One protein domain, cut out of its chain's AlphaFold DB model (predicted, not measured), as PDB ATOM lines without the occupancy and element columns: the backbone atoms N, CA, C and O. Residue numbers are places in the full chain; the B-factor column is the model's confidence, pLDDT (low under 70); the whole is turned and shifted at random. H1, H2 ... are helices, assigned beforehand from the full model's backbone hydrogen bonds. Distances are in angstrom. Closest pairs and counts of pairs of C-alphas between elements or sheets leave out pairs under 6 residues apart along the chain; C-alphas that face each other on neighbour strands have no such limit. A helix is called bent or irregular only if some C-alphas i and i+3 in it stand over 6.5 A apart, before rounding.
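What this domain is: This is residues 61 to 221 of the 291 residues of an uncharacterized protein of Candidatus Nitrosotenuis sp (UniProt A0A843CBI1). Four helices, H1 to H4, make an up-and-down bundle, and H5, H6 and H7 cross one another in a cluster beyond H4 as seen from H1. H4 lies in the middle, between H1 and that cluster. The printed part has 161 residues, with seven named helices, H1 to H7 in chain order, and no named strand: all helix. It is compact, with a radius of gyration of the C-alphas of 15.0 A and spans of 47 by 37 by 28 A.

How they stand to each other: H1, residues 61 to 77, and H2, residues 83 to 99, form a hairpin at a shallow tilt of 3 degrees; the C-alphas of Phe 66 and Ile 96 are closest, 7.3 A. H3, residues 104 to 123, forms a hairpin with H2 at 14 degrees, closest at the C-alphas of Ile 97 and Arg 106, 6.0 A. The hub, H4, residues 134 to 154, touches H3 at a steep tilt of 39 degrees, with the C-alphas of Gly 107 and Ser 150 closest, 4.1 A. H5, residues 162 to 178, is irregular, with C-alphas 167 and 170 7.3 A apart. H6, residues 182 to 192, touches H4 about perpendicular at 86 degrees, closest at the C-alphas of Leu 137 and Ile 190, 6.7 A. Residues 213 to 218 of H7, residues 204 to 219, touch H5; the closest C-alphas, Ala 169 and Gly 217, are 3.9 A apart. Each O i to N i+4 pair is within hydrogen-bond range but in H5, with 10 of 13.

Where its parts are: H1 begins at C-alpha 61 (167.995, 144.731, 140.475), and H7 ends at C-alpha 219 (130.485, 150.299, 159.509). H4 measures 30.4 A and H3 28.7 A.

The domain as a whole: The C-alphas farthest apart, Gln 61 and Asp 180, are 47.3 A apart. The printed part has no cut; the H6 to H7 link is long. pLDDT is under 70 at residues 61 to 65, 128 to 134 and 194 to 200.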
ATOM      1  N   GLN A  61     168.873 144.677 141.652       64.00
ATOM      2  CA  GLN A  61     167.995 144.731 140.475       64.00
ATOM      3  C   GLN A  61     166.524 144.461 140.813       64.00
ATOM      4  O   GLN A  61     165.644 144.849 140.036       64.00
ATOM      5  N   ILE A  62     166.245 143.842 141.968       62.28
ATOM      6  CA  ILE A  62     164.888 143.478 142.403       62.28
ATOM      7  C   ILE A  62     163.937 144.683 142.366       62.28
ATOM      8  O   ILE A  62     162.874 144.533 141.770       62.28
ATOM      9  N   PRO A  63     164.289 145.888 142.867       64.38
ATOM     10  CA  PRO A  63     163.381 147.036 142.811       64.38
ATOM     11  C   PRO A  63     162.969 147.431 141.386       64.38
ATOM     12  O   PRO A  63     161.824 147.801 141.161       64.38
ATOM     13  N   ARG A  64     163.870 147.315 140.399       68.25
ATOM     14  CA  ARG A  64     163.570 147.659 138.996       68.25
ATOM     15  C   ARG A  64     162.700 146.612 138.314       68.25
ATOM     16  O   ARG A  64     161.773 146.966 137.593       68.25
ATOM     17  N   ILE A  65     163.006 145.332 138.534       66.94
ATOM     18  CA  ILE A  65     162.180 144.217 138.044       66.94
ATOM     19  C   ILE A  65     160.779 144.332 138.637       66.94
ATOM     20  O   ILE A  65     159.782 144.123 137.947       66.94
ATOM     21  N   PHE A  66     160.717 144.700 139.912       71.00
ATOM     22  CA  PHE A  66     159.471 144.864 140.617       71.00
ATOM     23  C   PHE A  66     158.643 146.026 140.081       71.00
ATOM     24  O   PHE A  66     157.464 145.833 139.808       71.00
ATOM     25  N   GLU A  67     159.260 147.182 139.827       74.50
ATOM     26  CA  GLU A  67     158.558 148.321 139.226       74.50
ATOM     27  C   GLU A  67     158.006 147.987 137.839       74.50
ATOM     28  O   GLU A  67     156.843 148.264 137.554       74.50
ATOM     29  N   GLY A  68     158.801 147.308 137.004       76.69
ATOM     30  CA  GLY A  68     158.346 146.847 135.691       76.69
ATOM     31  C   GLY A  68     157.147 145.901 135.789       76.69
ATOM     32  O   GLY A  68     156.172 146.064 135.061       76.69
ATOM     33  N   PHE A  69     157.175 144.962 136.740       77.62
ATOM     34  CA  PHE A  69     156.052 144.058 136.998       77.62
ATOM     35  C   PHE A  69     154.782 144.806 137.436       77.62
ATOM     36  O   PHE A  69     153.692 144.495 136.954       77.62
ATOM     37  N   ILE A  70     154.916 145.796 138.323       84.12
ATOM     38  CA  ILE A  70     153.806 146.639 138.789       84.12
ATOM     39  C   ILE A  70     153.202 147.431 137.625       84.12
ATOM     40  O   ILE A  70     151.983 147.425 137.450       84.12
ATOM     41  N   ASP A  71     154.037 148.082 136.818       83.88
ATOM     42  CA  ASP A  71     153.585 148.893 135.687       83.88
ATOM     43  C   ASP A  71     152.902 148.043 134.606       83.88
ATOM     44  O   ASP A  71     151.861 148.432 134.068       83.88
ATOM     45  N   ASP A  72     153.448 146.866 134.298       82.88
ATOM     46  CA  ASP A  72     152.852 145.948 133.324       82.88
ATOM     47  C   ASP A  72     151.508 145.400 133.815       82.88
ATOM     48  O   ASP A  72     150.543 145.327 133.043       82.88
ATOM     49  N   PHE A  73     151.405 145.080 135.108       84.88
ATOM     50  CA  PHE A  73     150.131 144.704 135.706       84.88
ATOM     51  C   PHE A  73     149.117 145.849 135.623       84.88
ATOM     52  O   PHE A  73     148.001 145.625 135.154       84.88
ATOM     53  N   GLU A  74     149.498 147.077 135.985       86.06
ATOM     54  CA  GLU A  74     148.604 148.238 135.917       86.06
ATOM     55  C   GLU A  74     148.051 148.462 134.505       86.06
ATOM     56  O   GLU A  74     146.856 148.711 134.333       86.06
ATOM     57  N   ARG A  75     148.895 148.329 133.473       86.06
ATOM     58  CA  ARG A  75     148.453 148.428 132.072       86.06
ATOM     59  C   ARG A  75     147.441 147.340 131.718       86.06
ATOM     60  O   ARG A  75     146.491 147.610 130.985       86.06
ATOM     61  N   SER A  76     147.607 146.131 132.255       82.19
ATOM     62  CA  SER A  76     146.684 145.014 132.016       82.19
ATOM     63  C   SER A  76     145.300 145.210 132.660       82.19
ATOM     64  O   SER A  76     144.303 144.678 132.161       82.19
ATOM     65  N   LEU A  77     145.206 146.009 133.732       82.69
ATOM     66  CA  LEU A  77     143.957 146.229 134.471       82.69
ATOM     67  C   LEU A  77     142.886 146.960 133.662       82.69
ATOM     68  O   LEU A  77     141.702 146.712 133.886       82.69
ATOM     69  N   ALA A  78     143.281 147.786 132.689       76.81
ATOM     70  CA  ALA A  78     142.346 148.440 131.771       76.81
ATOM     71  C   ALA A  78     141.493 147.429 130.980       76.81
ATOM     72  O   ALA A  78     140.384 147.746 130.555       76.81
ATOM     73  N   VAL A  79     142.003 146.207 130.800       77.50
ATOM     74  CA  VAL A  79     141.337 145.135 130.053       77.50
ATOM     75  C   VAL A  79     140.653 144.138 130.994       77.50
ATOM     76  O   VAL A  79     139.588 143.619 130.665       77.50
ATOM     77  N   ASN A  80     141.241 143.843 132.161       73.94
ATOM     78  CA  ASN A  80     140.742 142.786 133.049       73.94
ATOM     79  C   ASN A  80     141.013 143.051 134.546       73.94
ATOM     80  O   ASN A  80     141.883 142.426 135.163       73.94
ATOM     81  N   SER A  81     140.216 143.935 135.156       81.88
ATOM     82  CA  SER A  81     140.225 144.227 136.598       81.88
ATOM     83  C   SER A  81     139.396 143.222 137.422       81.88
ATOM     84  O   SER A  81     138.342 143.528 137.986       81.88
ATOM     85  N   SER A  82     139.861 141.973 137.496       82.56
ATOM     86  CA  SER A  82     139.208 140.913 138.283       82.56
ATOM     87  C   SER A  82     139.904 140.649 139.622       82.56
ATOM     88  O   SER A  82     141.128 140.744 139.725       82.56
ATOM     89  N   ALA A  83     139.139 140.222 140.636       82.06
ATOM     90  CA  ALA A  83     139.682 139.822 141.942       82.06
ATOM     91  C   ALA A  83     140.761 138.729 141.823       82.06
ATOM     92  O   ALA A  83     141.722 138.704 142.586       82.06
ATOM     93  N   LYS A  84     140.632 137.839 140.828       82.25
ATOM     94  CA  LYS A  84     141.627 136.806 140.514       82.25
ATOM     95  C   LYS A  84     142.968 137.412 140.113       82.25
ATOM     96  O   LYS A  84     143.998 136.993 140.631       82.25
ATOM     97  N   ASN A  85     142.956 138.386 139.207       83.25
ATOM     98  CA  ASN A  85     144.176 139.025 138.717       83.25
ATOM     99  C   ASN A  85     144.870 139.808 139.827       83.25
ATOM    100  O   ASN A  85     146.075 139.666 140.009       83.25
ATOM    101  N   TYR A  86     144.098 140.548 140.620       87.12
ATOM    102  CA  TYR A  86     144.610 141.234 141.800       87.12
ATOM    103  C   TYR A  86     145.179 140.267 142.845       87.12
ATOM    104  O   TYR A  86     146.279 140.486 143.337       87.12
ATOM    105  N   SER A  87     144.497 139.156 143.133       84.75
ATOM    106  CA  SER A  87     145.012 138.123 144.038       84.75
ATOM    107  C   SER A  87     146.336 137.530 143.540       84.75
ATOM    108  O   SER A  87     147.296 137.439 144.306       84.75
ATOM    109  N   LEU A  88     146.424 137.176 142.252       82.88
ATOM    110  CA  LEU A  88     147.655 136.668 141.641       82.88
ATOM    111  C   LEU A  88     148.786 137.694 141.720       82.88
ATOM    112  O   LEU A  88     149.893 137.346 142.125       82.88
ATOM    113  N   PHE A  89     148.500 138.949 141.382       86.69
ATOM    114  CA  PHE A  89     149.459 140.041 141.469       86.69
ATOM    115  C   PHE A  89     149.970 140.244 142.898       86.69
ATOM    116  O   PHE A  89     151.182 140.294 143.098       86.69
ATOM    117  N   SER A  90     149.089 140.295 143.900       88.56
ATOM    118  CA  SER A  90     149.492 140.478 145.299       88.56
ATOM    119  C   SER A  90     150.330 139.302 145.808       88.56
ATOM    120  O   SER A  90     151.335 139.508 146.482       88.56
ATOM    121  N   ILE A  91     149.979 138.066 145.436       83.75
ATOM    122  CA  ILE A  91     150.756 136.867 145.788       83.75
ATOM    123  C   ILE A  91     152.143 136.892 145.135       83.75
ATOM    124  O   ILE A  91     153.136 136.577 145.791       83.75
ATOM    125  N   ILE A  92     152.230 137.231 143.845       83.94
ATOM    126  CA  ILE A  92     153.514 137.332 143.136       83.94
ATOM    127  C   ILE A  92     154.350 138.458 143.745       83.94
ATOM    128  O   ILE A  92     155.535 138.260 144.003       83.94
ATOM    129  N   SER A  93     153.726 139.592 144.058       85.50
ATOM    130  CA  SER A  93     154.403 140.723 144.683       85.50
ATOM    131  C   SER A  93     154.986 140.358 146.038       85.50
ATOM    132  O   SER A  93     156.154 140.624 146.295       85.50
ATOM    133  N   LEU A  94     154.214 139.658 146.870       86.94
ATOM    134  CA  LEU A  94     154.692 139.142 148.146       86.94
ATOM    135  C   LEU A  94     155.886 138.194 147.970       86.94
ATOM    136  O   LEU A  94     156.842 138.269 148.736       86.94
ATOM    137  N   LYS A  95     155.874 137.322 146.954       83.62
ATOM    138  CA  LYS A  95     157.018 136.442 146.666       83.62
ATOM    139  C   LYS A  95     158.269 137.231 146.299       83.62
ATOM    140  O   LYS A  95     159.331 136.898 146.808       83.62
ATOM    141  N   ILE A  96     158.138 138.264 145.464       80.88
ATOM    142  CA  ILE A  96     159.253 139.150 145.094       80.88
ATOM    143  C   ILE A  96     159.755 139.921 146.323       80.88
ATOM    144  O   ILE A  96     160.954 139.998 146.547       80.88
ATOM    145  N   ILE A  97     158.867 140.427 147.182       83.06
ATOM    146  CA  ILE A  97     159.261 141.088 148.437       83.06
ATOM    147  C   ILE A  97     160.059 140.131 149.329       83.06
ATOM    148  O   ILE A  97     161.093 140.515 149.869       83.06
ATOM    149  N   LYS A  98     159.621 138.871 149.458       84.31
ATOM    150  CA  LYS A  98     160.300 137.866 150.292       84.31
ATOM    151  C   LYS A  98     161.668 137.428 149.743       84.31
ATOM    152  O   LYS A  98     162.414 136.813 150.500       84.31
ATOM    153  N   THR A  99     162.027 137.741 148.490       81.69
ATOM    154  CA  THR A  99     163.407 137.547 148.000       81.69
ATOM    155  C   THR A  99     164.351 138.673 148.422       81.69
ATOM    156  O   THR A  99     165.566 138.491 148.370       81.69
ATOM    157  N   VAL A 100     163.823 139.816 148.872       80.19
ATOM    158  CA  VAL A 100     164.619 140.884 149.481       80.19
ATOM    159  C   VAL A 100     164.979 140.475 150.913       80.19
ATOM    160  O   VAL A 100     164.126 140.017 151.681       80.19
ATOM    161  N   GLY A 101     166.253 140.644 151.277       78.50
ATOM    162  CA  GLY A 101     166.725 140.423 152.645       78.50
ATOM    163  C   GLY A 101     165.957 141.277 153.660       78.50
ATOM    164  O   GLY A 101     165.467 142.357 153.327       78.50
ATOM    165  N   GLU A 102     165.834 140.784 154.893       86.69
ATOM    166  CA  GLU A 102     165.174 141.534 155.966       86.69
ATOM    167  C   GLU A 102     165.856 142.891 156.210       86.69
ATOM    168  O   GLU A 102     167.068 143.044 156.051       86.69
ATOM    169  N   GLY A 103     165.052 143.888 156.573       81.94
ATOM    170  CA  GLY A 103     165.462 145.272 156.790       81.94
ATOM    171  C   GLY A 103     164.675 146.273 155.942       81.94
ATOM    172  O   GLY A 103     163.776 145.924 155.173       81.94
ATOM    173  N   ASN A 104     165.044 147.550 156.060       81.12
ATOM    174  CA  ASN A 104     164.262 148.671 155.527       81.12
ATOM    175  C   ASN A 104     163.916 148.539 154.036       81.12
ATOM    176  O   ASN A 104     162.815 148.902 153.637       81.12
ATOM    177  N   LYS A 105     164.809 147.982 153.204       80.38
ATOM    178  CA  LYS A 105     164.548 147.785 151.765       80.38
ATOM    179  C   LYS A 105     163.327 146.889 151.510       80.38
ATOM    180  O   LYS A 105     162.515 147.210 150.646       80.38
ATOM    181  N   ARG A 106     163.171 145.801 152.272       83.94
ATOM    182  CA  ARG A 106     162.017 144.891 152.178       83.94
ATOM    183  C   ARG A 106     160.738 145.568 152.654       83.94
ATOM    184  O   ARG A 106     159.715 145.471 151.985       83.94
ATOM    185  N   GLY A 107     160.819 146.301 153.764       79.44
ATOM    186  CA  GLY A 107     159.695 147.074 154.289       79.44
ATOM    187  C   GLY A 107     159.209 148.156 153.319       79.44
ATOM    188  O   GLY A 107     158.014 148.272 153.060       79.44
ATOM    189  N   LEU A 108     160.135 148.895 152.702       82.38
ATOM    190  CA  LEU A 108     159.824 149.899 151.680       82.38
ATOM    191  C   LEU A 108     159.224 149.272 150.416       82.38
ATOM    192  O   LEU A 108     158.282 149.829 149.858       82.38
ATOM    193  N   ALA A 109     159.717 148.107 149.984       84.12
ATOM    194  CA  ALA A 109     159.129 147.377 148.862       84.12
ATOM    195  C   ALA A 109     157.688 146.933 149.168       84.12
ATOM    196  O   ALA A 109     156.811 147.071 148.317       84.12
ATOM    197  N   ALA A 110     157.428 146.456 150.389       88.06
ATOM    198  CA  ALA A 110     156.087 146.104 150.841       88.06
ATOM    199  C   ALA A 110     155.138 147.312 150.826       88.06
ATOM    200  O   ALA A 110     154.086 147.255 150.188       88.06
ATOM    201  N   MET A 111     155.545 148.432 151.435       85.19
ATOM    202  CA  MET A 111     154.785 149.689 151.401       85.19
ATOM    203  C   MET A 111     154.511 150.167 149.978       85.19
ATOM    204  O   MET A 111     153.402 150.594 149.666       85.19
ATOM    205  N   HIS A 112     155.509 150.079 149.100       87.06
ATOM    206  CA  HIS A 112     155.369 150.504 147.714       87.06
ATOM    207  C   HIS A 112     154.290 149.713 146.970       87.06
ATOM    208  O   HIS A 112     153.459 150.314 146.291       87.06
ATOM    209  N   VAL A 113     154.228 148.388 147.151       89.25
ATOM    210  CA  VAL A 113     153.137 147.581 146.576       89.25
ATOM    211  C   VAL A 113     151.790 148.030 147.082       89.25
ATOM    212  O   VAL A 113     150.868 148.158 146.281       89.25
ATOM    213  N   ILE A 114     151.660 148.249 148.392       89.69
ATOM    214  CA  ILE A 114     150.374 148.630 148.967       89.69
ATOM    215  C   ILE A 114     149.928 149.985 148.395       89.69
ATOM    216  O   ILE A 114     148.820 150.090 147.875       89.69
ATOM    217  N   ASN A 115     150.831 150.965 148.335       86.88
ATOM    218  CA  ASN A 115     150.564 152.276 147.736       86.88
ATOM    219  C   ASN A 115     150.202 152.185 146.241       86.88
ATOM    220  O   ASN A 115     149.394 152.961 145.727       86.88
ATOM    221  N   ARG A 116     150.818 151.259 145.492       89.12
ATOM    222  CA  ARG A 116     150.479 151.034 144.078       89.12
ATOM    223  C   ARG A 116     149.126 150.336 143.939       89.12
ATOM    224  O   ARG A 116     148.347 150.743 143.084       89.12
ATOM    225  N   LEU A 117     148.807 149.365 144.797       90.62
ATOM    226  CA  LEU A 117     147.486 148.731 144.861       90.62
ATOM    227  C   LEU A 117     146.384 149.750 145.157       90.62
ATOM    228  O   LEU A 117     145.360 149.730 144.485       90.62
ATOM    229  N   GLU A 118     146.608 150.673 146.091       88.12
ATOM    230  CA  GLU A 118     145.682 151.774 146.396       88.12
ATOM    231  C   GLU A 118     145.347 152.593 145.149       88.12
ATOM    232  O   GLU A 118     144.181 152.742 144.780       88.12
ATOM    233  N   LYS A 119     146.375 153.054 144.430       88.56
ATOM    234  CA  LYS A 119     146.193 153.808 143.181       88.56
ATOM    235  C   LYS A 119     145.463 152.988 142.116       88.56
ATOM    236  O   LYS A 119     144.599 153.516 141.416       88.56
ATOM    237  N   MET A 120     145.787 151.701 142.001       90.75
ATOM    238  CA  MET A 120     145.127 150.798 141.059       90.75
ATOM    239  C   MET A 120     143.658 150.579 141.408       90.75
ATOM    240  O   MET A 120     142.834 150.580 140.505       90.75
ATOM    241  N   PHE A 121     143.301 150.457 142.685       90.19
ATOM    242  CA  PHE A 121     141.912 150.308 143.115       90.19
ATOM    243  C   PHE A 121     141.064 151.549 142.857       90.19
ATOM    244  O   PHE A 121     139.907 151.409 142.467       90.19
ATOM    245  N   LEU A 122     141.631 152.748 143.027       88.12
ATOM    246  CA  LEU A 122     140.945 153.994 142.672       88.12
ATOM    247  C   LEU A 122     140.631 154.053 141.174       88.12
ATOM    248  O   LEU A 122     139.551 154.484 140.777       88.12
ATOM    249  N   LYS A 123     141.573 153.612 140.336       89.94
ATOM    250  CA  LYS A 123     141.460 153.693 138.874       89.94
ATOM    251  C   LYS A 123     140.682 152.525 138.260       89.94
ATOM    252  O   LYS A 123     139.951 152.704 137.290       89.94
ATOM    253  N   TYR A 124     140.849 151.333 138.819       88.75
ATOM    254  CA  TYR A 124     140.356 150.057 138.309       88.75
ATOM    255  C   TYR A 124     139.846 149.169 139.461       88.75
ATOM    256  O   TYR A 124     140.428 148.105 139.718       88.75
ATOM    257  N   PRO A 125     138.765 149.563 140.162       84.56
ATOM    258  CA  PRO A 125     138.203 148.759 141.243       84.56
ATOM    259  C   PRO A 125     137.835 147.372 140.711       84.56
ATOM    260  O   PRO A 125     137.308 147.238 139.596       84.56
ATOM    261  N   PHE A 126     138.149 146.322 141.470       77.19
ATOM    262  CA  PHE A 126     137.912 144.976 140.967       77.19
ATOM    263  C   PHE A 126     136.452 144.574 141.120       77.19
ATOM    264  O   PHE A 126     135.794 144.849 142.121       77.19
ATOM    265  N   LYS A 127     135.931 143.882 140.107       70.75
ATOM    266  CA  LYS A 127     134.540 143.425 140.115       70.75
ATOM    267  C   LYS A 127     134.403 142.155 140.956       70.75
ATOM    268  O   LYS A 127     135.046 141.142 140.670       70.75
ATOM    269  N   HIS A 128     133.512 142.188 141.946       64.38
ATOM    270  CA  HIS A 128     133.069 141.002 142.683       64.38
ATOM    271  C   HIS A 128     132.112 140.191 141.795       64.38
ATOM    272  O   HIS A 128     130.946 140.549 141.643       64.38
ATOM    273  N   SER A 129     132.581 139.111 141.161       58.25
ATOM    274  CA  SER A 129     131.675 138.188 140.464       58.25
ATOM    275  C   SER A 129     131.087 137.169 141.450       58.25
ATOM    276  O   SER A 129     131.780 136.669 142.337       58.25
ATOM    277  N   ARG A 130     129.795 136.835 141.293       51.78
ATOM    278  CA  ARG A 130     129.041 135.931 142.194       51.78
ATOM    279  C   ARG A 130     129.660 134.534 142.376       51.78
ATOM    280  O   ARG A 130     129.304 133.847 143.322       51.78
ATOM    281  N   GLN A 131     130.556 134.103 141.487       48.47
ATOM    282  CA  GLN A 131     131.111 132.742 141.450       48.47
ATOM    283  C   GLN A 131     132.537 132.629 142.030       48.47
ATOM    284  O   GLN A 131     133.145 131.567 141.955       48.47
ATOM    285  N   ALA A 132     133.093 133.704 142.597       50.56
ATOM    286  CA  ALA A 132     134.539 133.847 142.780       50.56
ATOM    287  C   ALA A 132     134.984 134.219 144.208       50.56
ATOM    288  O   ALA A 132     135.986 134.910 144.361       50.56
ATOM    289  N   THR A 133     134.292 133.769 145.261       55.16
ATOM    290  CA  THR A 133     134.595 134.127 146.668       55.16
ATOM    291  C   THR A 133     136.022 133.794 147.127       55.16
ATOM    292  O   THR A 133     136.553 134.484 147.995       55.16
ATOM    293  N   LEU A 134     136.684 132.803 146.520       58.94
ATOM    294  CA  LEU A 134     138.065 132.423 146.856       58.94
ATOM    295  C   LEU A 134     139.103 133.505 146.511       58.94
ATOM    296  O   LEU A 134     140.089 133.662 147.229       58.94
ATOM    297  N   TYR A 135     138.912 134.258 145.426       71.12
ATOM    298  CA  TYR A 135     139.938 135.195 144.955       71.12
ATOM    299  C   TYR A 135     140.046 136.473 145.802       71.12
ATOM    300  O   TYR A 135     141.168 136.845 146.146       71.12
ATOM    301  N   PRO A 136     138.938 137.124 146.214       80.81
ATOM    302  CA  PRO A 136     138.988 138.218 147.177       80.81
ATOM    303  C   PRO A 136     139.681 137.829 148.488       80.81
ATOM    304  O   PRO A 136     140.494 138.596 148.989       80.81
ATOM    305  N   LEU A 137     139.445 136.621 149.012       85.88
ATOM    306  CA  LEU A 137     140.103 136.153 150.239       85.88
ATOM    307  C   LEU A 137     141.600 135.897 150.051       85.88
ATOM    308  O   LEU A 137     142.397 136.267 150.909       85.88
ATOM    309  N   GLY A 138     142.003 135.329 148.909       84.25
ATOM    310  CA  GLY A 138     143.419 135.198 148.563       84.25
ATOM    311  C   GLY A 138     144.123 136.557 148.489       84.25
ATOM    312  O   GLY A 138     145.298 136.670 148.835       84.25
ATOM    313  N   MET A 139     143.403 137.604 148.077       87.50
ATOM    314  CA  MET A 139     143.907 138.974 148.118       87.50
ATOM    315  C   MET A 139     143.984 139.532 149.543       87.50
ATOM    316  O   MET A 139     145.011 140.114 149.888       87.50
ATOM    317  N   VAL A 140     142.956 139.325 150.376       90.38
ATOM    318  CA  VAL A 140     142.976 139.708 151.801       90.38
ATOM    319  C   VAL A 140     144.190 139.090 152.490       90.38
ATOM    320  O   VAL A 140     144.958 139.805 153.125       90.38
ATOM    321  N   PHE A 141     144.429 137.791 152.290       90.25
ATOM    322  CA  PHE A 141     145.618 137.105 152.794       90.25
ATOM    323  C   PHE A 141     146.919 137.774 152.335       90.25
ATOM    324  O   PHE A 141     147.772 138.087 153.163       90.25
ATOM    325  N   ALA A 142     147.068 138.024 151.032       90.06
ATOM    326  CA  ALA A 142     148.282 138.633 150.503       90.06
ATOM    327  C   ALA A 142     148.507 140.052 151.050       90.06
ATOM    328  O   ALA A 142     149.639 140.397 151.367       90.06
ATOM    329  N   ILE A 143     147.454 140.859 151.207       92.00
ATOM    330  CA  ILE A 143     147.560 142.199 151.799       92.00
ATOM    331  C   ILE A 143     147.961 142.119 153.269       92.00
ATOM    332  O   ILE A 143     148.862 142.851 153.667       92.00
ATOM    333  N   MET A 144     147.356 141.224 154.059       93.38
ATOM    334  CA  MET A 144     147.766 141.020 155.453       93.38
ATOM    335  C   MET A 144     149.252 140.672 155.539       93.38
ATOM    336  O   MET A 144     149.980 141.283 156.312       93.38
ATOM    337  N   GLU A 145     149.725 139.752 154.699       92.25
ATOM    338  CA  GLU A 145     151.140 139.385 154.651       92.25
ATOM    339  C   GLU A 145     152.042 140.555 154.244       92.25
ATOM    340  O   GLU A 145     153.058 140.782 154.889       92.25
ATOM    341  N   ILE A 146     151.688 141.324 153.210       92.75
ATOM    342  CA  ILE A 146     152.492 142.480 152.782       92.75
ATOM    343  C   ILE A 146     152.531 143.547 153.890       92.75
ATOM    344  O   ILE A 146     153.587 144.125 154.144       92.75
ATOM    345  N   ILE A 147     151.420 143.773 154.597       93.19
ATOM    346  CA  ILE A 147     151.372 144.675 155.755       93.19
ATOM    347  C   ILE A 147     152.313 144.183 156.854       93.19
ATOM    348  O   ILE A 147     153.131 144.961 157.335       93.19
ATOM    349  N   LEU A 148     152.258 142.897 157.209       93.00
ATOM    350  CA  LEU A 148     153.142 142.323 158.226       93.00
ATOM    351  C   LEU A 148     154.617 142.438 157.838       93.00
ATOM    352  O   LEU A 148     155.456 142.726 158.690       93.00
ATOM    353  N   GLU A 149     154.941 142.259 156.556       91.44
ATOM    354  CA  GLU A 149     156.295 142.486 156.053       91.44
ATOM    355  C   GLU A 149     156.721 143.947 156.216       91.44
ATOM    356  O   GLU A 149     157.845 144.212 156.641       91.44
ATOM    357  N   SER A 150     155.836 144.903 155.940       89.50
ATOM    358  CA  SER A 150     156.111 146.318 156.185       89.50
ATOM    359  C   SER A 150     156.341 146.604 157.673       89.50
ATOM    360  O   SER A 150     157.381 147.150 158.040       89.50
ATOM    361  N   GLU A 151     155.409 146.200 158.539       91.00
ATOM    362  CA  GLU A 151     155.465 146.483 159.979       91.00
ATOM    363  C   GLU A 151     156.705 145.862 160.630       91.00
ATOM    364  O   GLU A 151     157.413 146.539 161.379       91.00
ATOM    365  N   LYS A 152     157.024 144.606 160.286       91.12
ATOM    366  CA  LYS A 152     158.211 143.904 160.792       91.12
ATOM    367  C   LYS A 152     159.502 144.628 160.410       91.12
ATOM    368  O   LYS A 152     160.393 144.767 161.242       91.12
ATOM    369  N   ASN A 153     159.621 145.061 159.155       85.19
ATOM    370  CA  ASN A 153     160.882 145.569 158.613       85.19
ATOM    371  C   ASN A 153     161.071 147.084 158.782       85.19
ATOM    372  O   ASN A 153     162.202 147.548 158.688       85.19
ATOM    373  N   LEU A 154     159.998 147.848 159.008       84.75
ATOM    374  CA  LEU A 154     160.059 149.295 159.261       84.75
ATOM    375  C   LEU A 154     159.826 149.657 160.730       84.75
ATOM    376  O   LEU A 154     160.053 150.803 161.102       84.75
ATOM    377  N   SER A 155     159.361 148.711 161.556       86.44
ATOM    378  CA  SER A 155     158.979 148.953 162.955       86.44
ATOM    379  C   SER A 155     157.921 150.057 163.117       86.44
ATOM    380  O   SER A 155     157.880 150.758 164.124       86.44
ATOM    381  N   VAL A 156     157.049 150.211 162.116       84.62
ATOM    382  CA  VAL A 156     155.952 151.185 162.102       84.62
ATOM    383  C   VAL A 156     154.658 150.459 161.767       84.62
ATOM    384  O   VAL A 156     154.596 149.750 160.766       84.62
ATOM    385  N   ALA A 157     153.624 150.664 162.586       83.81
ATOM    386  CA  ALA A 157     152.300 150.100 162.347       83.81
ATOM    387  C   ALA A 157     151.673 150.677 161.069       83.81
ATOM    388  O   ALA A 157     151.668 151.895 160.855       83.81
ATOM    389  N   TYR A 158     151.094 149.805 160.247       85.44
ATOM    390  CA  TYR A 158     150.444 150.198 159.011       85.44
ATOM    391  C   TYR A 158     149.123 150.915 159.294       85.44
ATOM    392  O   TYR A 158     148.289 150.473 160.098       85.44
ATOM    393  N   LYS A 159     148.917 152.031 158.595       85.88
ATOM    394  CA  LYS A 159     147.660 152.777 158.602       85.88
ATOM    395  C   LYS A 159     146.953 152.524 157.285       85.88
ATOM    396  O   LYS A 159     147.464 152.887 156.234       85.88
ATOM    397  N   PHE A 160     145.787 151.899 157.363       81.19
ATOM    398  CA  PHE A 160     144.981 151.613 156.187       81.19
ATOM    399  C   PHE A 160     144.477 152.885 155.518       81.19
ATOM    400  O   PHE A 160     143.855 153.722 156.175       81.19
ATOM    401  N   ASP A 161     144.670 152.969 154.204       87.19
ATOM    402  CA  ASP A 161     143.897 153.873 153.365       87.19
ATOM    403  C   ASP A 161     142.472 153.335 153.187       87.19
ATOM    404  O   ASP A 161     142.237 152.125 153.057       87.19
ATOM    405  N   LYS A 162     141.506 154.256 153.154       86.44
ATOM    406  CA  LYS A 162     140.088 153.933 152.981       86.44
ATOM    407  C   LYS A 162     139.837 153.133 151.699       86.44
ATOM    408  O   LYS A 162     139.004 152.234 151.701       86.44
ATOM    409  N   THR A 163     140.592 153.400 150.636       88.25
ATOM    410  CA  THR A 163     140.459 152.733 149.337       88.25
ATOM    411  C   THR A 163     140.622 151.221 149.453       88.25
ATOM    412  O   THR A 163     139.819 150.475 148.895       88.25
ATOM    413  N   ILE A 164     141.636 150.750 150.191       88.06
ATOM    414  CA  ILE A 164     141.847 149.311 150.412       88.06
ATOM    415  C   ILE A 164     140.652 148.722 151.151       88.06
ATOM    416  O   ILE A 164     140.136 147.674 150.763       88.06
ATOM    417  N   LEU A 165     140.214 149.398 152.213       91.12
ATOM    418  CA  LEU A 165     139.120 148.928 153.054       91.12
ATOM    419  C   LEU A 165     137.803 148.838 152.263       91.12
ATOM    420  O   LEU A 165     137.088 147.840 152.370       91.12
ATOM    421  N   ASP A 166     137.521 149.827 151.411       89.88
ATOM    422  CA  ASP A 166     136.330 149.877 150.558       89.88
ATOM    423  C   ASP A 166     136.266 148.692 149.579       89.88
ATOM    424  O   ASP A 166     135.188 148.135 149.361       89.88
ATOM    425  N   GLN A 167     137.404 148.231 149.041       88.44
ATOM    426  CA  GLN A 167     137.420 147.080 148.126       88.44
ATOM    427  C   GLN A 167     136.949 145.778 148.789       88.44
ATOM    428  O   GLN A 167     136.326 144.931 148.137       88.44
ATOM    429  N   PHE A 168     137.233 145.605 150.082       90.44
ATOM    430  CA  PHE A 168     136.877 144.396 150.828       90.44
ATOM    431  C   PHE A 168     135.575 144.520 151.610       90.44
ATOM    432  O   PHE A 168     135.065 143.496 152.069       90.44
ATOM    433  N   ALA A 169     135.003 145.721 151.727       90.31
ATOM    434  CA  ALA A 169     133.813 145.973 152.532       90.31
ATOM    435  C   ALA A 169     132.683 144.983 152.218       90.31
ATOM    436  O   ALA A 169     132.199 144.300 153.119       90.31
ATOM    437  N   GLN A 170     132.330 144.807 150.940       88.69
ATOM    438  CA  GLN A 170     131.253 143.897 150.537       88.69
ATOM    439  C   GLN A 170     131.524 142.434 150.934       88.69
ATOM    440  O   GLN A 170     130.603 141.724 151.341       88.69
ATOM    441  N   LEU A 171     132.775 141.975 150.842       89.50
ATOM    442  CA  LEU A 171     133.158 140.624 151.260       89.50
ATOM    443  C   LEU A 171     132.992 140.465 152.775       89.50
ATOM    444  O   LEU A 171     132.359 139.513 153.228       89.50
ATOM    445  N   MET A 172     133.505 141.420 153.554       92.12
ATOM    446  CA  MET A 172     133.413 141.390 155.017       92.12
ATOM    447  C   MET A 172     131.956 141.419 155.488       92.12
ATOM    448  O   MET A 172     131.570 140.663 156.377       92.12
ATOM    449  N   GLN A 173     131.114 142.203 154.815       91.44
ATOM    450  CA  GLN A 173     129.672 142.241 155.050       91.44
ATOM    451  C   GLN A 173     129.003 140.885 154.815       91.44
ATOM    452  O   GLN A 173     128.208 140.441 155.642       91.44
ATOM    453  N   GLN A 174     129.332 140.196 153.720       90.19
ATOM    454  CA  GLN A 174     128.780 138.867 153.441       90.19
ATOM    455  C   GLN A 174     129.129 137.869 154.548       90.19
ATOM    456  O   GLN A 174     128.251 137.135 155.007       90.19
ATOM    457  N   TYR A 175     130.383 137.871 155.009       91.69
ATOM    458  CA  TYR A 175     130.810 137.028 156.124       91.69
ATOM    459  C   TYR A 175     130.080 137.393 157.420       91.69
ATOM    460  O   TYR A 175     129.526 136.505 158.069       91.69
ATOM    461  N   TYR A 176     130.004 138.685 157.755       91.38
ATOM    462  CA  TYR A 176     129.329 139.175 158.959       91.38
ATOM    463  C   TYR A 176     127.861 138.753 159.028       91.38
ATOM    464  O   TYR A 176     127.368 138.313 160.067       91.38
ATOM    465  N   LEU A 177     127.142 138.857 157.911       90.44
ATOM    466  CA  LEU A 177     125.726 138.508 157.872       90.44
ATOM    467  C   LEU A 177     125.513 136.994 157.941       90.44
ATOM    468  O   LEU A 177     124.586 136.542 158.620       90.44
ATOM    469  N   LYS A 178     126.383 136.213 157.289       91.06
ATOM    470  CA  LYS A 178     126.228 134.761 157.143       91.06
ATOM    471  C   LYS A 178     126.678 133.960 158.365       91.06
ATOM    472  O   LYS A 178     126.038 132.961 158.683       91.06
ATOM    473  N   PHE A 179     127.743 134.377 159.043       90.19
ATOM    474  CA  PHE A 179     128.369 133.607 160.123       90.19
ATOM    475  C   PHE A 179     128.255 134.328 161.467       90.19
ATOM    476  O   PHE A 179     128.119 135.551 161.515       90.19
ATOM    477  N   ASP A 180     128.249 133.576 162.567       87.81
ATOM    478  CA  ASP A 180     128.283 134.166 163.911       87.81
ATOM    479  C   ASP A 180     129.717 134.508 164.339       87.81
ATOM    480  O   ASP A 180     129.929 135.578 164.902       87.81
ATOM    481  N   ASP A 181     130.690 133.657 163.984       88.75
ATOM    482  CA  ASP A 181     132.130 133.938 164.045       88.75
ATOM    483  C   ASP A 181     132.700 134.132 162.624       88.75
ATOM    484  O   ASP A 181     133.225 133.197 162.009       88.75
ATOM    485  N   PRO A 182     132.536 135.327 162.030       90.25
ATOM    486  CA  PRO A 182     133.011 135.588 160.680       90.25
ATOM    487  C   PRO A 182     134.537 135.665 160.579       90.25
ATOM    488  O   PRO A 182     135.071 135.300 159.536       90.25
ATOM    489  N   ILE A 183     135.239 136.115 161.625       89.25
ATOM    490  CA  ILE A 183     136.705 136.222 161.614       89.25
ATOM    491  C   ILE A 183     137.320 134.830 161.630       89.25
ATOM    492  O   ILE A 183     138.126 134.529 160.747       89.25
ATOM    493  N   GLY A 184     136.895 133.965 162.559       88.12
ATOM    494  CA  GLY A 184     137.329 132.571 162.593       88.12
ATOM    495  C   GLY A 184     137.061 131.882 161.258       88.12
ATOM    496  O   GLY A 184     137.960 131.279 160.675       88.12
ATOM    497  N   LYS A 185     135.870 132.102 160.682       90.38
ATOM    498  CA  LYS A 185     135.526 131.519 159.385       90.38
ATOM    499  C   LYS A 185     136.417 132.003 158.233       90.38
ATOM    500  O   LYS A 185     136.784 131.197 157.381       90.38
ATOM    501  N   ILE A 186     136.785 133.286 158.192       90.25
ATOM    502  CA  ILE A 186     137.732 133.811 157.192       90.25
ATOM    503  C   ILE A 186     139.109 133.164 157.363       90.25
ATOM    504  O   ILE A 186     139.725 132.780 156.370       90.25
ATOM    505  N   LEU A 187     139.597 133.029 158.596       88.00
ATOM    506  CA  LEU A 187     140.902 132.424 158.874       88.00
ATOM    507  C   LEU A 187     140.935 130.939 158.498       88.00
ATOM    508  O   LEU A 187     141.919 130.484 157.909       88.00
ATOM    509  N   ASP A 188     139.856 130.205 158.767       86.81
ATOM    510  CA  ASP A 188     139.693 128.812 158.344       86.81
ATOM    511  C   ASP A 188     139.687 128.697 156.817       86.81
ATOM    512  O   ASP A 188     140.410 127.878 156.245       86.81
ATOM    513  N   ASP A 189     138.918 129.559 156.142       87.56
ATOM    514  CA  ASP A 189     138.833 129.568 154.682       87.56
ATOM    515  C   ASP A 189     140.193 129.913 154.051       87.56
ATOM    516  O   ASP A 189     140.609 129.250 153.103       87.56
ATOM    517  N   ILE A 190     140.932 130.885 154.600       86.38
ATOM    518  CA  ILE A 190     142.303 131.215 154.172       86.38
ATOM    519  C   ILE A 190     143.255 130.039 154.423       86.38
ATOM    520  O   ILE A 190     144.104 129.736 153.582       86.38
ATOM    521  N   SER A 191     143.125 129.360 155.562       82.25
ATOM    522  CA  SER A 191     143.974 128.218 155.911       82.25
ATOM    523  C   SER A 191     143.765 127.031 154.974       82.25
ATOM    524  O   SER A 191     144.738 126.354 154.637       82.25
ATOM    525  N   GLY A 192     142.522 126.812 154.534       78.19
ATOM    526  CA  GLY A 192     142.138 125.757 153.597       78.19
ATOM    527  C   GLY A 192     142.416 126.070 152.125       78.19
ATOM    528  O   GLY A 192     142.297 125.180 151.282       78.19
ATOM    529  N   MET A 193     142.790 127.307 151.776       77.44
ATOM    530  CA  MET A 193     143.136 127.643 150.394       77.44
ATOM    531  C   MET A 193     144.401 126.909 149.946       77.44
ATOM    532  O   MET A 193     145.308 126.696 150.756       77.44
ATOM    533  N   PRO A 194     144.531 126.590 148.642       68.06
ATOM    534  CA  PRO A 194     145.798 126.174 148.064       68.06
ATOM    535  C   PRO A 194     146.803 127.310 148.259       68.06
ATOM    536  O   PRO A 194     146.894 128.235 147.446       68.06
ATOM    537  N   LYS A 195     147.542 127.270 149.374       62.03
ATOM    538  CA  LYS A 195     148.624 128.207 149.644       62.03
ATOM    539  C   LYS A 195     149.546 128.059 148.454       62.03
ATOM    540  O   LYS A 195     150.014 126.962 148.157       62.03
ATOM    541  N   SER A 196     149.755 129.142 147.723       55.00
ATOM    542  CA  SER A 196     150.516 129.207 146.475       55.00
ATOM    543  C   SER A 196     152.023 129.028 146.734       55.00
ATOM    544  O   SER A 196     152.852 129.807 146.265       55.00
ATOM    545  N   ARG A 197     152.370 127.970 147.482       52.31
ATOM    546  CA  ARG A 197     153.647 127.628 148.117       52.31
ATOM    547  C   ARG A 197     154.135 128.632 149.167       52.31
ATOM    548  O   ARG A 197     155.333 128.755 149.379       52.31
ATOM    549  N   LEU A 198     153.222 129.363 149.809       60.69
ATOM    550  CA  LEU A 198     153.542 130.246 150.932       60.69
ATOM    551  C   LEU A 198     153.251 129.514 152.246       60.69
ATOM    552  O   LEU A 198     152.093 129.344 152.624       60.69
ATOM    553  N   THR A 199     154.297 129.062 152.937       63.59
ATOM    554  CA  THR A 199     154.168 128.453 154.267       63.59
ATOM    555  C   THR A 199     154.001 129.564 155.297       63.59
ATOM    556  O   THR A 199     154.976 130.130 155.776       63.59
ATOM    557  N   VAL A 200     152.749 129.924 155.577       68.06
ATOM    558  CA  VAL A 200     152.394 130.951 156.562       68.06
ATOM    559  C   VAL A 200     151.472 130.342 157.607       68.06
ATOM    560  O   VAL A 200     150.465 129.707 157.262       68.06
ATOM    561  N   THR A 201     151.829 130.558 158.870       75.44
ATOM    562  CA  THR A 201     150.992 130.274 160.036       75.44
ATOM    563  C   THR A 201     150.224 131.541 160.382       75.44
ATOM    564  O   THR A 201     150.834 132.583 160.618       75.44
ATOM    565  N   LEU A 202     148.893 131.462 160.377       81.31
ATOM    566  CA  LEU A 202     148.042 132.574 160.793       81.31
ATOM    567  C   LEU A 202     148.136 132.722 162.314       81.31
ATOM    568  O   LEU A 202     147.990 131.740 163.039       81.31
ATOM    569  N   GLY A 203     148.400 133.937 162.786       83.56
ATOM    570  CA  GLY A 203     148.560 134.245 164.205       83.56
ATOM    571  C   GLY A 203     147.824 135.515 164.618       83.56
ATOM    572  O   GLY A 203     147.017 136.063 163.867       83.56
ATOM    573  N   GLN A 204     148.130 136.011 165.819       85.62
ATOM    574  CA  GLN A 204     147.442 137.166 166.406       85.62
ATOM    575  C   GLN A 204     147.555 138.430 165.544       85.62
ATOM    576  O   GLN A 204     146.583 139.166 165.402       85.62
ATOM    577  N   ASN A 205     148.711 138.666 164.918       87.50
ATOM    578  CA  ASN A 205     148.898 139.854 164.085       87.50
ATOM    579  C   ASN A 205     148.000 139.821 162.835       87.50
ATOM    580  O   ASN A 205     147.483 140.859 162.431       87.50
ATOM    581  N   HIS A 206     147.735 138.638 162.263       89.75
ATOM    582  CA  HIS A 206     146.756 138.489 161.179       89.75
ATOM    583  C   HIS A 206     145.349 138.844 161.651       89.75
ATOM    584  O   HIS A 206     144.636 139.538 160.932       89.75
ATOM    585  N   MET A 207     144.965 138.416 162.860       89.00
ATOM    586  CA  MET A 207     143.656 138.750 163.430       89.00
ATOM    587  C   MET A 207     143.486 140.260 163.586       89.00
ATOM    588  O   MET A 207     142.497 140.801 163.112       89.00
ATOM    589  N   VAL A 208     144.480 140.954 164.149       89.25
ATOM    590  CA  VAL A 208     144.428 142.415 164.353       89.25
ATOM    591  C   VAL A 208     144.269 143.171 163.029       89.25
ATOM    592  O   VAL A 208     143.524 144.148 162.943       89.25
ATOM    593  N   ILE A 209     144.962 142.737 161.974       91.12
ATOM    594  CA  ILE A 209     144.839 143.352 160.647       91.12
ATOM    595  C   ILE A 209     143.461 143.050 160.046       91.12
ATOM    596  O   ILE A 209     142.806 143.956 159.523       91.12
ATOM    597  N   LEU A 210     143.001 141.801 160.144       92.06
ATOM    598  CA  LEU A 210     141.699 141.381 159.638       92.06
ATOM    599  C   LEU A 210     140.553 142.115 160.342       92.06
ATOM    600  O   LEU A 210     139.641 142.572 159.663       92.06
ATOM    601  N   GLU A 211     140.621 142.294 161.661       91.50
ATOM    602  CA  GLU A 211     139.644 143.047 162.455       91.50
ATOM    603  C   GLU A 211     139.465 144.473 161.934       91.50
ATOM    604  O   GLU A 211     138.330 144.918 161.779       91.50
ATOM    605  N   LYS A 212     140.554 145.170 161.577       90.31
ATOM    606  CA  LYS A 212     140.485 146.524 160.998       90.31
ATOM    607  C   LYS A 212     139.748 146.537 159.656       90.31
ATOM    608  O   LYS A 212     138.877 147.379 159.438       90.31
ATOM    609  N   ILE A 213     140.065 145.590 158.766       91.38
ATOM    610  CA  ILE A 213     139.385 145.459 157.465       91.38
ATOM    611  C   ILE A 213     137.903 145.115 157.675       91.38
ATOM    612  O   ILE A 213     137.016 145.666 157.020       91.38
ATOM    613  N   PHE A 214     137.631 144.222 158.622       91.31
ATOM    614  CA  PHE A 214     136.300 143.729 158.930       91.31
ATOM    615  C   PHE A 214     135.408 144.809 159.543       91.31
ATOM    616  O   PHE A 214     134.264 144.982 159.120       91.31
ATOM    617  N   GLN A 215     135.945 145.573 160.495       90.94
ATOM    618  CA  GLN A 215     135.257 146.675 161.157       90.94
ATOM    619  C   GLN A 215     134.791 147.721 160.144       90.94
ATOM    620  O   GLN A 215     133.635 148.139 160.195       90.94
ATOM    621  N   HIS A 216     135.633 148.075 159.167       91.19
ATOM    622  CA  HIS A 216     135.229 148.968 158.078       91.19
ATOM    623  C   HIS A 216     134.033 148.412 157.295       91.19
ATOM    624  O   HIS A 216     133.035 149.107 157.093       91.19
ATOM    625  N   GLY A 217     134.077 147.125 156.937       89.31
ATOM    626  CA  GLY A 217     132.962 146.442 156.281       89.31
ATOM    627  C   GLY A 217     131.660 146.511 157.082       89.31
ATOM    628  O   GLY A 217     130.612 146.816 156.507       89.31
ATOM    629  N   ILE A 218     131.728 146.295 158.402       90.12
ATOM    630  CA  ILE A 218     130.573 146.444 159.298       90.12
ATOM    631  C   ILE A 218     130.065 147.884 159.271       90.12
ATOM    632  O   ILE A 218     128.869 148.074 159.093       90.12
ATOM    633  N   THR A 219     130.930 148.893 159.422       87.75
ATOM    634  CA  THR A 219     130.485 150.299 159.509       87.75
ATOM    635  C   THR A 219     129.685 150.750 158.288       87.75
ATOM    636  O   THR A 219     128.726 151.504 158.445       87.75
ATOM    637  N   ALA A 220     130.007 150.214 157.107       86.25
ATOM    638  CA  ALA A 220     129.320 150.497 155.851       86.25
ATOM    639  C   ALA A 220     127.951 149.794 155.685       86.25
ATOM    640  O   ALA A 220     127.275 150.019 154.681       86.25
ATOM    641  N   LEU A 221     127.519 148.937 156.623       89.94
ATOM    642  CA  LEU A 221     126.179 148.337 156.593       89.94
ATOM    643  C   LEU A 221     125.089 149.322 157.047       89.94
ATOM    644  O   LEU A 221     125.338 150.149 157.930       89.94
TER     645      LEU A 221